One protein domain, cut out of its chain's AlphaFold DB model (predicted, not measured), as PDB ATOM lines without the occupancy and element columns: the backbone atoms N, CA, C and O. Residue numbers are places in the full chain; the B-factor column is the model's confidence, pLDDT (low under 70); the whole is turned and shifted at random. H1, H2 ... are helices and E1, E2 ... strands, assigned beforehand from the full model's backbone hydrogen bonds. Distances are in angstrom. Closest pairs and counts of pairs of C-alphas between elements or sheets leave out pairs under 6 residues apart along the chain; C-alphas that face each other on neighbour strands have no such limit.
ATOM      1  N   ASN A  50     -36.917  10.190  30.892       69.00
ATOM      2  CA  ASN A  50     -38.031   9.482  30.277       69.00
ATOM      3  C   ASN A  50     -37.494   8.617  29.128       69.00
ATOM      4  O   ASN A  50     -37.255   9.104  28.024       69.00
ATOM      5  N   LEU A  51     -37.296   7.330  29.403       65.75
ATOM      6  CA  LEU A  51     -36.760   6.372  28.437       65.75
ATOM      7  C   LEU A  51     -37.655   6.198  27.196       65.75
ATOM      8  O   LEU A  51     -37.129   5.907  26.123       65.75
ATOM      9  N   GLU A  52     -38.972   6.396  27.305       68.00
ATOM     10  CA  GLU A  52     -39.899   6.295  26.166       68.00
ATOM     11  C   GLU A  52     -39.744   7.478  25.203       68.00
ATOM     12  O   GLU A  52     -39.641   7.279  23.989       68.00
ATOM     13  N   ALA A  53     -39.634   8.695  25.745       68.56
ATOM     14  CA  ALA A  53     -39.354   9.895  24.954       68.56
ATOM     15  C   ALA A  53     -38.009   9.754  24.226       68.56
ATOM     16  O   ALA A  53     -37.936   9.883  23.008       68.56
ATOM     17  N   VAL A  54     -36.972   9.330  24.954       66.56
ATOM     18  CA  VAL A  54     -35.644   9.104  24.375       66.56
ATOM     19  C   VAL A  54     -35.674   8.022  23.291       66.56
ATOM     20  O   VAL A  54     -34.976   8.129  22.288       66.56
ATOM     21  N   THR A  55     -36.482   6.972  23.446       65.88
ATOM     22  CA  THR A  55     -36.598   5.919  22.423       65.88
ATOM     23  C   THR A  55     -37.231   6.447  21.136       65.88
ATOM     24  O   THR A  55     -36.779   6.079  20.051       65.88
ATOM     25  N   THR A  56     -38.220   7.332  21.252       68.31
ATOM     26  CA  THR A  56     -38.855   8.008  20.110       68.31
ATOM     27  C   THR A  56     -37.851   8.897  19.375       68.31
ATOM     28  O   THR A  56     -37.630   8.701  18.177       68.31
ATOM     29  N   ASP A  57     -37.129   9.753  20.104       67.62
ATOM     30  CA  ASP A  57     -36.097  10.637  19.542       67.62
ATOM     31  C   ASP A  57     -34.999   9.849  18.804       67.62
ATOM     32  O   ASP A  57     -34.461  10.281  17.784       67.62
ATOM     33  N   LEU A  58     -34.662   8.645  19.280       66.25
ATOM     34  CA  LEU A  58     -33.665   7.786  18.635       66.25
ATOM     35  C   LEU A  58     -34.118   7.191  17.309       66.25
ATOM     36  O   LEU A  58     -33.272   6.899  16.455       66.25
ATOM     37  N   VAL A  59     -35.416   6.945  17.150       64.88
ATOM     38  CA  VAL A  59     -35.983   6.465  15.888       64.88
ATOM     39  C   VAL A  59     -35.909   7.581  14.850       64.88
ATOM     40  O   VAL A  59     -35.426   7.338  13.744       64.88
ATOM     41  N   GLU A  60     -36.266   8.806  15.235       63.22
ATOM     42  CA  GLU A  60     -36.155  10.000  14.388       63.22
ATOM     43  C   GLU A  60     -34.695  10.359  14.066       63.22
ATOM     44  O   GLU A  60     -34.354  10.716  12.935       63.22
ATOM     45  N   TYR A  61     -33.779  10.176  15.020       65.00
ATOM     46  CA  TYR A  61     -32.346  10.385  14.800       65.00
ATOM     47  C   TYR A  61     -31.752   9.435  13.746       65.00
ATOM     48  O   TYR A  61     -30.849   9.810  12.995       65.00
ATOM     49  N   LYS A  62     -32.230   8.185  13.664       64.69
ATOM     50  CA  LYS A  62     -31.732   7.214  12.671       64.69
ATOM     51  C   LYS A  62     -32.181   7.520  11.242       64.69
ATOM     52  O   LYS A  62     -31.525   7.048  10.315       64.69
ATOM     53  N   SER A  63     -33.274   8.258  11.057       60.97
ATOM     54  CA  SER A  63     -33.922   8.467   9.757       60.97
ATOM     55  C   SER A  63     -33.589   9.806   9.080       60.97
ATOM     56  O   SER A  63     -34.096  10.069   7.992       60.97
ATOM     57  N   SER A  64     -32.733  10.650   9.670       60.38
ATOM     58  CA  SER A  64     -32.658  12.086   9.351       60.38
ATOM     59  C   SER A  64     -31.243  12.643   9.089       60.38
ATOM     60  O   SER A  64     -30.217  11.991   9.311       60.38
ATOM     61  N   ASN A  65     -31.178  13.897   8.605       64.56
ATOM     62  CA  ASN A  65     -29.935  14.668   8.518       64.56
ATOM     63  C   ASN A  65     -29.464  15.056   9.929       64.56
ATOM     64  O   ASN A  65     -29.957  16.017  10.521       64.56
ATOM     65  N   LYS A  66     -28.467  14.321  10.432       69.50
ATOM     66  CA  LYS A  66     -27.943  14.424  11.803       69.50
ATOM     67  C   LYS A  66     -27.673  15.860  12.264       69.50
ATOM     68  O   LYS A  66     -27.951  16.175  13.411       69.50
ATOM     69  N   ALA A  67     -27.137  16.732  11.406       69.75
ATOM     70  CA  ALA A  67     -26.795  18.103  11.801       69.75
ATOM     71  C   ALA A  67     -28.032  18.998  12.023       69.75
ATOM     72  O   ALA A  67     -28.048  19.799  12.958       69.75
ATOM     73  N   GLY A  68     -29.065  18.842  11.187       70.38
ATOM     74  CA  GLY A  68     -30.327  19.575  11.322       70.38
ATOM     75  C   GLY A  68     -31.072  19.162  12.588       70.38
ATOM     76  O   GLY A  68     -31.386  20.010  13.415       70.38
ATOM     77  N   VAL A  69     -31.204  17.850  12.810       74.12
ATOM     78  CA  VAL A  69     -31.882  17.305  13.998       74.12
ATOM     79  C   VAL A  69     -31.199  17.711  15.299       74.12
ATOM     80  O   VAL A  69     -31.871  18.058  16.260       74.12
ATOM     81  N   ILE A  70     -29.863  17.748  15.348       78.50
ATOM     82  CA  ILE A  70     -29.158  18.221  16.552       78.50
ATOM     83  C   ILE A  70     -29.482  19.695  16.844       78.50
ATOM     84  O   ILE A  70     -29.602  20.069  18.009       78.50
ATOM     85  N   THR A  71     -29.638  20.526  15.810       84.50
ATOM     86  CA  THR A  71     -29.978  21.947  15.978       84.50
ATOM     87  C   THR A  71     -31.424  22.116  16.448       84.50
ATOM     88  O   THR A  71     -31.671  22.867  17.386       84.50
ATOM     89  N   GLU A  72     -32.367  21.375  15.866       84.31
ATOM     90  CA  GLU A  72     -33.780  21.389  16.273       84.31
ATOM     91  C   GLU A  72     -33.960  20.908  17.720       84.31
ATOM     92  O   GLU A  72     -34.616  21.574  18.523       84.31
ATOM     93  N   LEU A  73     -33.299  19.807  18.097       83.19
ATOM     94  CA  LEU A  73     -33.289  19.310  19.476       83.19
ATOM     95  C   LEU A  73     -32.698  20.342  20.442       83.19
ATOM     96  O   LEU A  73     -33.233  20.557  21.533       83.19
ATOM     97  N   TYR A  74     -31.611  21.009  20.041       87.50
ATOM     98  CA  TYR A  74     -31.033  22.085  20.837       87.50
ATOM     99  C   TYR A  74     -32.011  23.247  21.016       87.50
ATOM    100  O   TYR A  74     -32.095  23.789  22.113       87.50
ATOM    101  N   GLN A  75     -32.758  23.623  19.979       89.50
ATOM    102  CA  GLN A  75     -33.719  24.722  20.044       89.50
ATOM    103  C   GLN A  75     -34.945  24.403  20.902       89.50
ATOM    104  O   GLN A  75     -35.474  25.290  21.574       89.50
ATOM    105  N   ALA A  76     -35.368  23.138  20.930       88.00
ATOM    106  CA  ALA A  76     -36.457  22.676  21.782       88.00
ATOM    107  C   ALA A  76     -36.055  22.628  23.268       88.00
ATOM    108  O   ALA A  76     -36.824  23.039  24.138       88.00
ATOM    109  N   TRP A  77     -34.829  22.191  23.568       88.44
ATOM    110  CA  TRP A  77     -34.334  22.004  24.936       88.44
ATOM    111  C   TRP A  77     -34.522  23.203  25.896       88.44
ATOM    112  O   TRP A  77     -34.980  22.978  27.018       88.44
ATOM    113  N   PRO A  78     -34.212  24.471  25.544       89.69
ATOM    114  CA  PRO A  78     -34.355  25.601  26.461       89.69
ATOM    115  C   PRO A  78     -35.814  26.032  26.694       89.69
ATOM    116  O   PRO A  78     -36.059  26.812  27.619       89.69
ATOM    117  N   LEU A  79     -36.788  25.539  25.915       90.31
ATOM    118  CA  LEU A  79     -38.209  25.891  26.064       90.31
ATOM    119  C   LEU A  79     -38.815  25.344  27.367       90.31
ATOM    120  O   LEU A  79     -39.621  26.024  28.015       90.31
ATOM    121  N   ASP A  80     -38.380  24.163  27.797       86.94
ATOM    122  CA  ASP A  80     -38.803  23.532  29.051       86.94
ATOM    123  C   ASP A  80     -38.361  24.316  30.297       86.94
ATOM    124  O   ASP A  80     -39.222  24.740  31.088       86.94
ATOM    125  N   PRO A  81     -37.052  24.590  30.506       86.25
ATOM    126  CA  PRO A  81     -36.621  25.423  31.617       86.25
ATOM    127  C   PRO A  81     -37.189  26.837  31.490       86.25
ATOM    128  O   PRO A  81     -37.552  27.417  32.509       86.25
ATOM    129  N   HIS A  82     -37.363  27.381  30.283       90.56
ATOM    130  CA  HIS A  82     -38.023  28.671  30.081       90.56
ATOM    131  C   HIS A  82     -39.446  28.697  30.647       90.56
ATOM    132  O   HIS A  82     -39.778  29.575  31.451       90.56
ATOM    133  N   SER A  83     -40.265  27.709  30.294       91.31
ATOM    134  CA  SER A  83     -41.646  27.590  30.768       91.31
ATOM    135  C   SER A  83     -41.713  27.356  32.280       91.31
ATOM    136  O   SER A  83     -42.559  27.925  32.974       91.31
ATOM    137  N   SER A  84     -40.795  26.553  32.825       91.31
ATOM    138  CA  SER A  84     -40.661  26.344  34.272       91.31
ATOM    139  C   SER A  84     -40.289  27.637  35.006       91.31
ATOM    140  O   SER A  84     -40.953  28.020  35.971       91.31
ATOM    141  N   MET A  85     -39.282  28.367  34.518       93.56
ATOM    142  CA  MET A  85     -38.823  29.614  35.129       93.56
ATOM    143  C   MET A  85     -39.867  30.728  35.025       93.56
ATOM    144  O   MET A  85     -40.032  31.480  35.985       93.56
ATOM    145  N   ARG A  86     -40.649  30.781  33.936       93.94
ATOM    146  CA  ARG A  86     -41.822  31.667  33.821       93.94
ATOM    147  C   ARG A  86     -42.848  31.407  34.912       93.94
ATOM    148  O   ARG A  86     -43.250  32.349  35.589       93.94
ATOM    149  N   ARG A  87     -43.235  30.144  35.122       94.50
ATOM    150  CA  ARG A  87     -44.190  29.765  36.181       94.50
ATOM    151  C   ARG A  87     -43.688  30.133  37.576       94.50
ATOM    152  O   ARG A  87     -44.478  30.520  38.425       94.50
ATOM    153  N   GLN A  88     -42.380  30.042  37.798       92.81
ATOM    154  CA  GLN A  88     -41.747  30.404  39.068       92.81
ATOM    155  C   GLN A  88     -41.438  31.909  39.197       92.81
ATOM    156  O   GLN A  88     -40.914  32.321  40.229       92.81
ATOM    157  N   ASN A  89     -41.715  32.718  38.167       93.19
ATOM    158  CA  ASN A  89     -41.300  34.121  38.065       93.19
ATOM    159  C   ASN A  89     -39.796  34.327  38.349       93.19
ATOM    160  O   ASN A  89     -39.383  35.205  39.108       93.19
ATOM    161  N   ARG A  90     -38.961  33.463  37.764       91.50
ATOM    162  CA  ARG A  90     -37.502  33.477  37.908       91.50
ATOM    163  C   ARG A  90     -36.840  33.766  36.571       91.50
ATOM    164  O   ARG A  90     -37.368  33.415  35.521       91.50
ATOM    165  N   ASN A  91     -35.662  34.374  36.636       90.00
ATOM    166  CA  ASN A  91     -34.776  34.542  35.491       90.00
ATOM    167  C   ASN A  91     -33.511  33.722  35.723       90.00
ATOM    168  O   ASN A  91     -32.946  33.760  36.821       90.00
ATOM    169  N   ILE A  92     -33.070  32.992  34.701       87.88
ATOM    170  CA  ILE A  92     -31.832  32.213  34.744       87.88
ATOM    171  C   ILE A  92     -30.931  32.523  33.549       87.88
ATOM    172  O   ILE A  92     -31.389  32.938  32.486       87.88
ATOM    173  N   LEU A  93     -29.638  32.286  33.750       89.56
ATOM    174  CA  LEU A  93     -28.609  32.313  32.720       89.56
ATOM    175  C   LEU A  93     -28.159  30.873  32.448       89.56
ATOM    176  O   LEU A  93     -27.641  30.218  33.354       89.56
ATOM    177  N   LEU A  94     -28.344  30.397  31.220       88.19
ATOM    178  CA  LEU A  94     -27.824  29.120  30.742       88.19
ATOM    179  C   LEU A  94     -26.490  29.355  30.036       88.19
ATOM    180  O   LEU A  94     -26.421  30.065  29.037       88.19
ATOM    181  N   LEU A  95     -25.430  28.748  30.568       86.50
ATOM    182  CA  LEU A  95     -24.104  28.763  29.959       86.50
ATOM    183  C   LEU A  95     -23.908  27.474  29.164       86.50
ATOM    184  O   LEU A  95     -23.884  26.391  29.747       86.50
ATOM    185  N   VAL A  96     -23.747  27.597  27.850       86.62
ATOM    186  CA  VAL A  96     -23.556  26.467  26.926       86.62
ATOM    187  C   VAL A  96     -22.173  26.530  26.282       86.62
ATOM    188  O   VAL A  96     -21.505  27.563  26.328       86.62
ATOM    189  N   ASP A  97     -21.691  25.425  25.711       85.25
ATOM    190  CA  ASP A  97     -20.454  25.489  24.924       85.25
ATOM    191  C   ASP A  97     -20.673  26.298  23.631       85.25
ATOM    192  O   ASP A  97     -21.800  26.626  23.248       85.25
ATOM    193  N   ASN A  98     -19.572  26.611  22.952       86.62
ATOM    194  CA  ASN A  98     -19.585  27.317  21.676       86.62
ATOM    195  C   ASN A  98     -19.630  26.363  20.469       86.62
ATOM    196  O   ASN A  98     -18.853  26.533  19.527       86.62
ATOM    197  N   ALA A  99     -20.468  25.325  20.506       84.44
ATOM    198  CA  ALA A  99     -20.728  24.481  19.348       84.44
ATOM    199  C   ALA A  99     -21.556  25.225  18.290       84.44
ATOM    200  O   ALA A  99     -22.436  26.030  18.602       84.44
ATOM    201  N   SER A 100     -21.304  24.925  17.013       84.31
ATOM    202  CA  SER A 100     -22.070  25.493  15.897       84.31
ATOM    203  C   SER A 100     -23.535  25.054  15.903       84.31
ATOM    204  O   SER A 100     -24.392  25.807  15.459       84.31
ATOM    205  N   SER A 101     -23.825  23.867  16.438       83.44
ATOM    206  CA  SER A 101     -25.183  23.341  16.597       83.44
ATOM    207  C   SER A 101     -25.989  24.032  17.696       83.44
ATOM    208  O   SER A 101     -27.202  23.864  17.753       83.44
ATOM    209  N   HIS A 102     -25.347  24.814  18.570       85.12
ATOM    210  CA  HIS A 102     -26.031  25.598  19.597       85.12
ATOM    211  C   HIS A 102     -26.587  26.891  18.999       85.12
ATOM    212  O   HIS A 102     -26.160  27.989  19.350       85.12
ATOM    213  N   CYS A 103     -27.476  26.761  18.020       85.00
ATOM    214  CA  CYS A 103     -28.112  27.885  17.350       85.00
ATOM    215  C   CYS A 103     -29.418  28.242  18.060       85.00
ATOM    216  O   CYS A 103     -30.350  27.446  18.082       85.00
ATOM    217  N   ASP A 104     -29.488  29.436  18.634       84.25
ATOM    218  CA  ASP A 104     -30.677  29.989  19.281       84.25
ATOM    219  C   ASP A 104     -31.472  30.939  18.368       84.25
ATOM    220  O   ASP A 104     -32.439  31.559  18.812       84.25
ATOM    221  N   ASP A 105     -31.113  31.019  17.082       87.00
ATOM    222  CA  ASP A 105     -31.828  31.826  16.093       87.00
ATOM    223  C   ASP A 105     -33.311  31.433  16.035       87.00
ATOM    224  O   ASP A 105     -33.669  30.264  15.893       87.00
ATOM    225  N   GLY A 106     -34.187  32.433  16.137       85.31
ATOM    226  CA  GLY A 106     -35.639  32.239  16.139       85.31
ATOM    227  C   GLY A 106     -36.244  31.913  17.509       85.31
ATOM    228  O   GLY A 106     -37.469  31.934  17.640       85.31
ATOM    229  N   LEU A 107     -35.438  31.688  18.554       89.25
ATOM    230  CA  LEU A 107     -35.949  31.503  19.913       89.25
ATOM    231  C   LEU A 107     -36.217  32.843  20.600       89.25
ATOM    232  O   LEU A 107     -35.346  33.703  20.710       89.25
ATOM    233  N   THR A 108     -37.424  33.002  21.143       91.31
ATOM    234  CA  THR A 108     -37.782  34.162  21.973       91.31
ATOM    235  C   THR A 108     -37.935  33.729  23.427       91.31
ATOM    236  O   THR A 108     -38.981  33.226  23.833       91.31
ATOM    237  N   LEU A 109     -36.886  33.932  24.230       91.94
ATOM    238  CA  LEU A 109     -36.842  33.531  25.637       91.94
ATOM    239  C   LEU A 109     -36.798  34.763  26.555       91.94
ATOM    240  O   LEU A 109     -35.824  35.504  26.584       91.94
ATOM    241  N   THR A 110     -37.849  34.976  27.352       93.88
ATOM    242  CA  THR A 110     -37.929  36.100  28.313       93.88
ATOM    243  C   THR A 110     -37.290  35.809  29.673       93.88
ATOM    244  O   THR A 110     -36.754  36.711  30.305       93.88
ATOM    245  N   ASN A 111     -37.351  34.557  30.138       93.69
ATOM    246  CA  ASN A 111     -36.924  34.150  31.490       93.69
ATOM    247  C   ASN A 111     -35.650  33.293  31.506       93.69
ATOM    248  O   ASN A 111     -35.156  32.901  32.564       93.69
ATOM    249  N   VAL A 112     -35.124  32.997  30.323       92.88
ATOM    250  CA  VAL A 112     -33.893  32.244  30.117       92.88
ATOM    251  C   VAL A 112     -33.046  33.064  29.169       92.88
ATOM    252  O   VAL A 112     -33.477  33.361  28.062       92.88
ATOM    253  N   ARG A 113     -31.844  33.421  29.605       92.00
ATOM    254  CA  ARG A 113     -30.817  33.976  28.730       92.00
ATOM    255  C   ARG A 113     -29.803  32.880  28.450       92.00
ATOM    256  O   ARG A 113     -29.283  32.298  29.398       92.00
ATOM    257  N   VAL A 114     -29.530  32.604  27.184       90.31
ATOM    258  CA  VAL A 114     -28.499  31.648  26.773       90.31
ATOM    259  C   VAL A 114     -27.238  32.431  26.424       90.31
ATOM    260  O   VAL A 114     -27.306  33.446  25.744       90.31
ATOM    261  N   GLU A 115     -26.086  31.996  26.926       89.44
ATOM    262  CA  GLU A 115     -24.787  32.584  26.592       89.44
ATOM    263  C   GLU A 115     -23.774  31.480  26.292       89.44
ATOM    264  O   GLU A 115     -23.657  30.494  27.028       89.44
ATOM    265  N   LYS A 116     -23.007  31.670  25.216       87.62
ATOM    266  CA  LYS A 116     -21.961  30.734  24.798       87.62
ATOM    267  C   LYS A 116     -20.667  31.028  25.542       87.62
ATOM    268  O   LYS A 116     -20.210  32.169  25.632       87.62
ATOM    269  N   LEU A 117     -20.041  29.982  26.066       85.56
ATOM    270  CA  LEU A 117     -18.721  30.082  26.671       85.56
ATOM    271  C   LEU A 117     -17.669  30.457  25.616       85.56
ATOM    272  O   LEU A 117     -17.804  30.086  24.453       85.56
ATOM    273  N   PRO A 118     -16.574  31.145  25.985       84.25
ATOM    274  CA  PRO A 118     -15.511  31.430  25.032       84.25
ATOM    275  C   PRO A 118     -14.918  30.138  24.446       84.25
ATOM    276  O   PRO A 118     -14.826  29.123  25.150       84.25
ATOM    277  N   PRO A 119     -14.442  30.164  23.191       80.00
ATOM    278  CA  PRO A 119     -13.809  29.001  22.578       80.00
ATOM    279  C   PRO A 119     -12.626  28.497  23.423       80.00
ATOM    280  O   PRO A 119     -11.903  29.281  24.042       80.00
ATOM    281  N   ASN A 120     -12.422  27.175  23.441       76.94
ATOM    282  CA  ASN A 120     -11.353  26.485  24.182       76.94
ATOM    283  C   ASN A 120     -11.401  26.642  25.715       76.94
ATOM    284  O   ASN A 120     -10.374  26.527  26.388       76.94
ATOM    285  N   THR A 121     -12.576  26.912  26.290       71.56
ATOM    286  CA  THR A 121     -12.745  27.006  27.752       71.56
ATOM    287  C   THR A 121     -13.531  25.852  28.371       71.56
ATOM    288  O   THR A 121     -13.580  25.761  29.598       71.56
ATOM    289  N   THR A 122     -14.070  24.945  27.551       69.50
ATOM    290  CA  THR A 122     -14.997  23.874  27.948       69.50
ATOM    291  C   THR A 122     -14.438  23.026  29.092       69.50
ATOM    292  O   THR A 122     -14.998  23.037  30.185       69.50
TER     293      THR A 122
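Overview. This is residues 50 to 122 of the 186 residues of the protein "Tigger transposable element derived 4" of Phytophthora megakarya (UniProt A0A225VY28). Helices H1 and H2 make a V, and H3 follows H2 in nearly the same direction; past H3, E1 and E2 run side by side as a small parallel sheet. Residues 50 to 56 stick out. The printed part has 73 residues, three named helices, then two named strands: mixed, only just loose, close to compact (radius of gyration of the C-alphas 14.0 A), spanning 37 by 33 by 22 A.

Along the chain. Find C-alpha 51 at (-36.760, 6.372, 28.437); H1 runs 16.6 A to residue 62. Next come H2, residues 66 to 76, 15.5 A; H3, 79 to 87, 12.4 A; E1, 92 to 96, 12.8 A; and E2, 112 to 116, 13.2 A, ending at (-21.961, 30.734, 24.798).

Arrangement. H1 and H2 are close but not clearly touching: their closest C-alphas, Tyr 61 and Val 69, are 7.0 A apart. H3's closest C-alpha to E2 is His 82, 5.5 A from Val 112. Between E1 and E2, N 94 and O 113 are within hydrogen-bond range, 2.8 A. Every O i to N i+4 pair in H1, H2 and H3 is within range.

Size, cuts and confidence. The printed part has no cut; the E1 to E2 link is long. pLDDT is under 70 at residues 50 to 67 and 122.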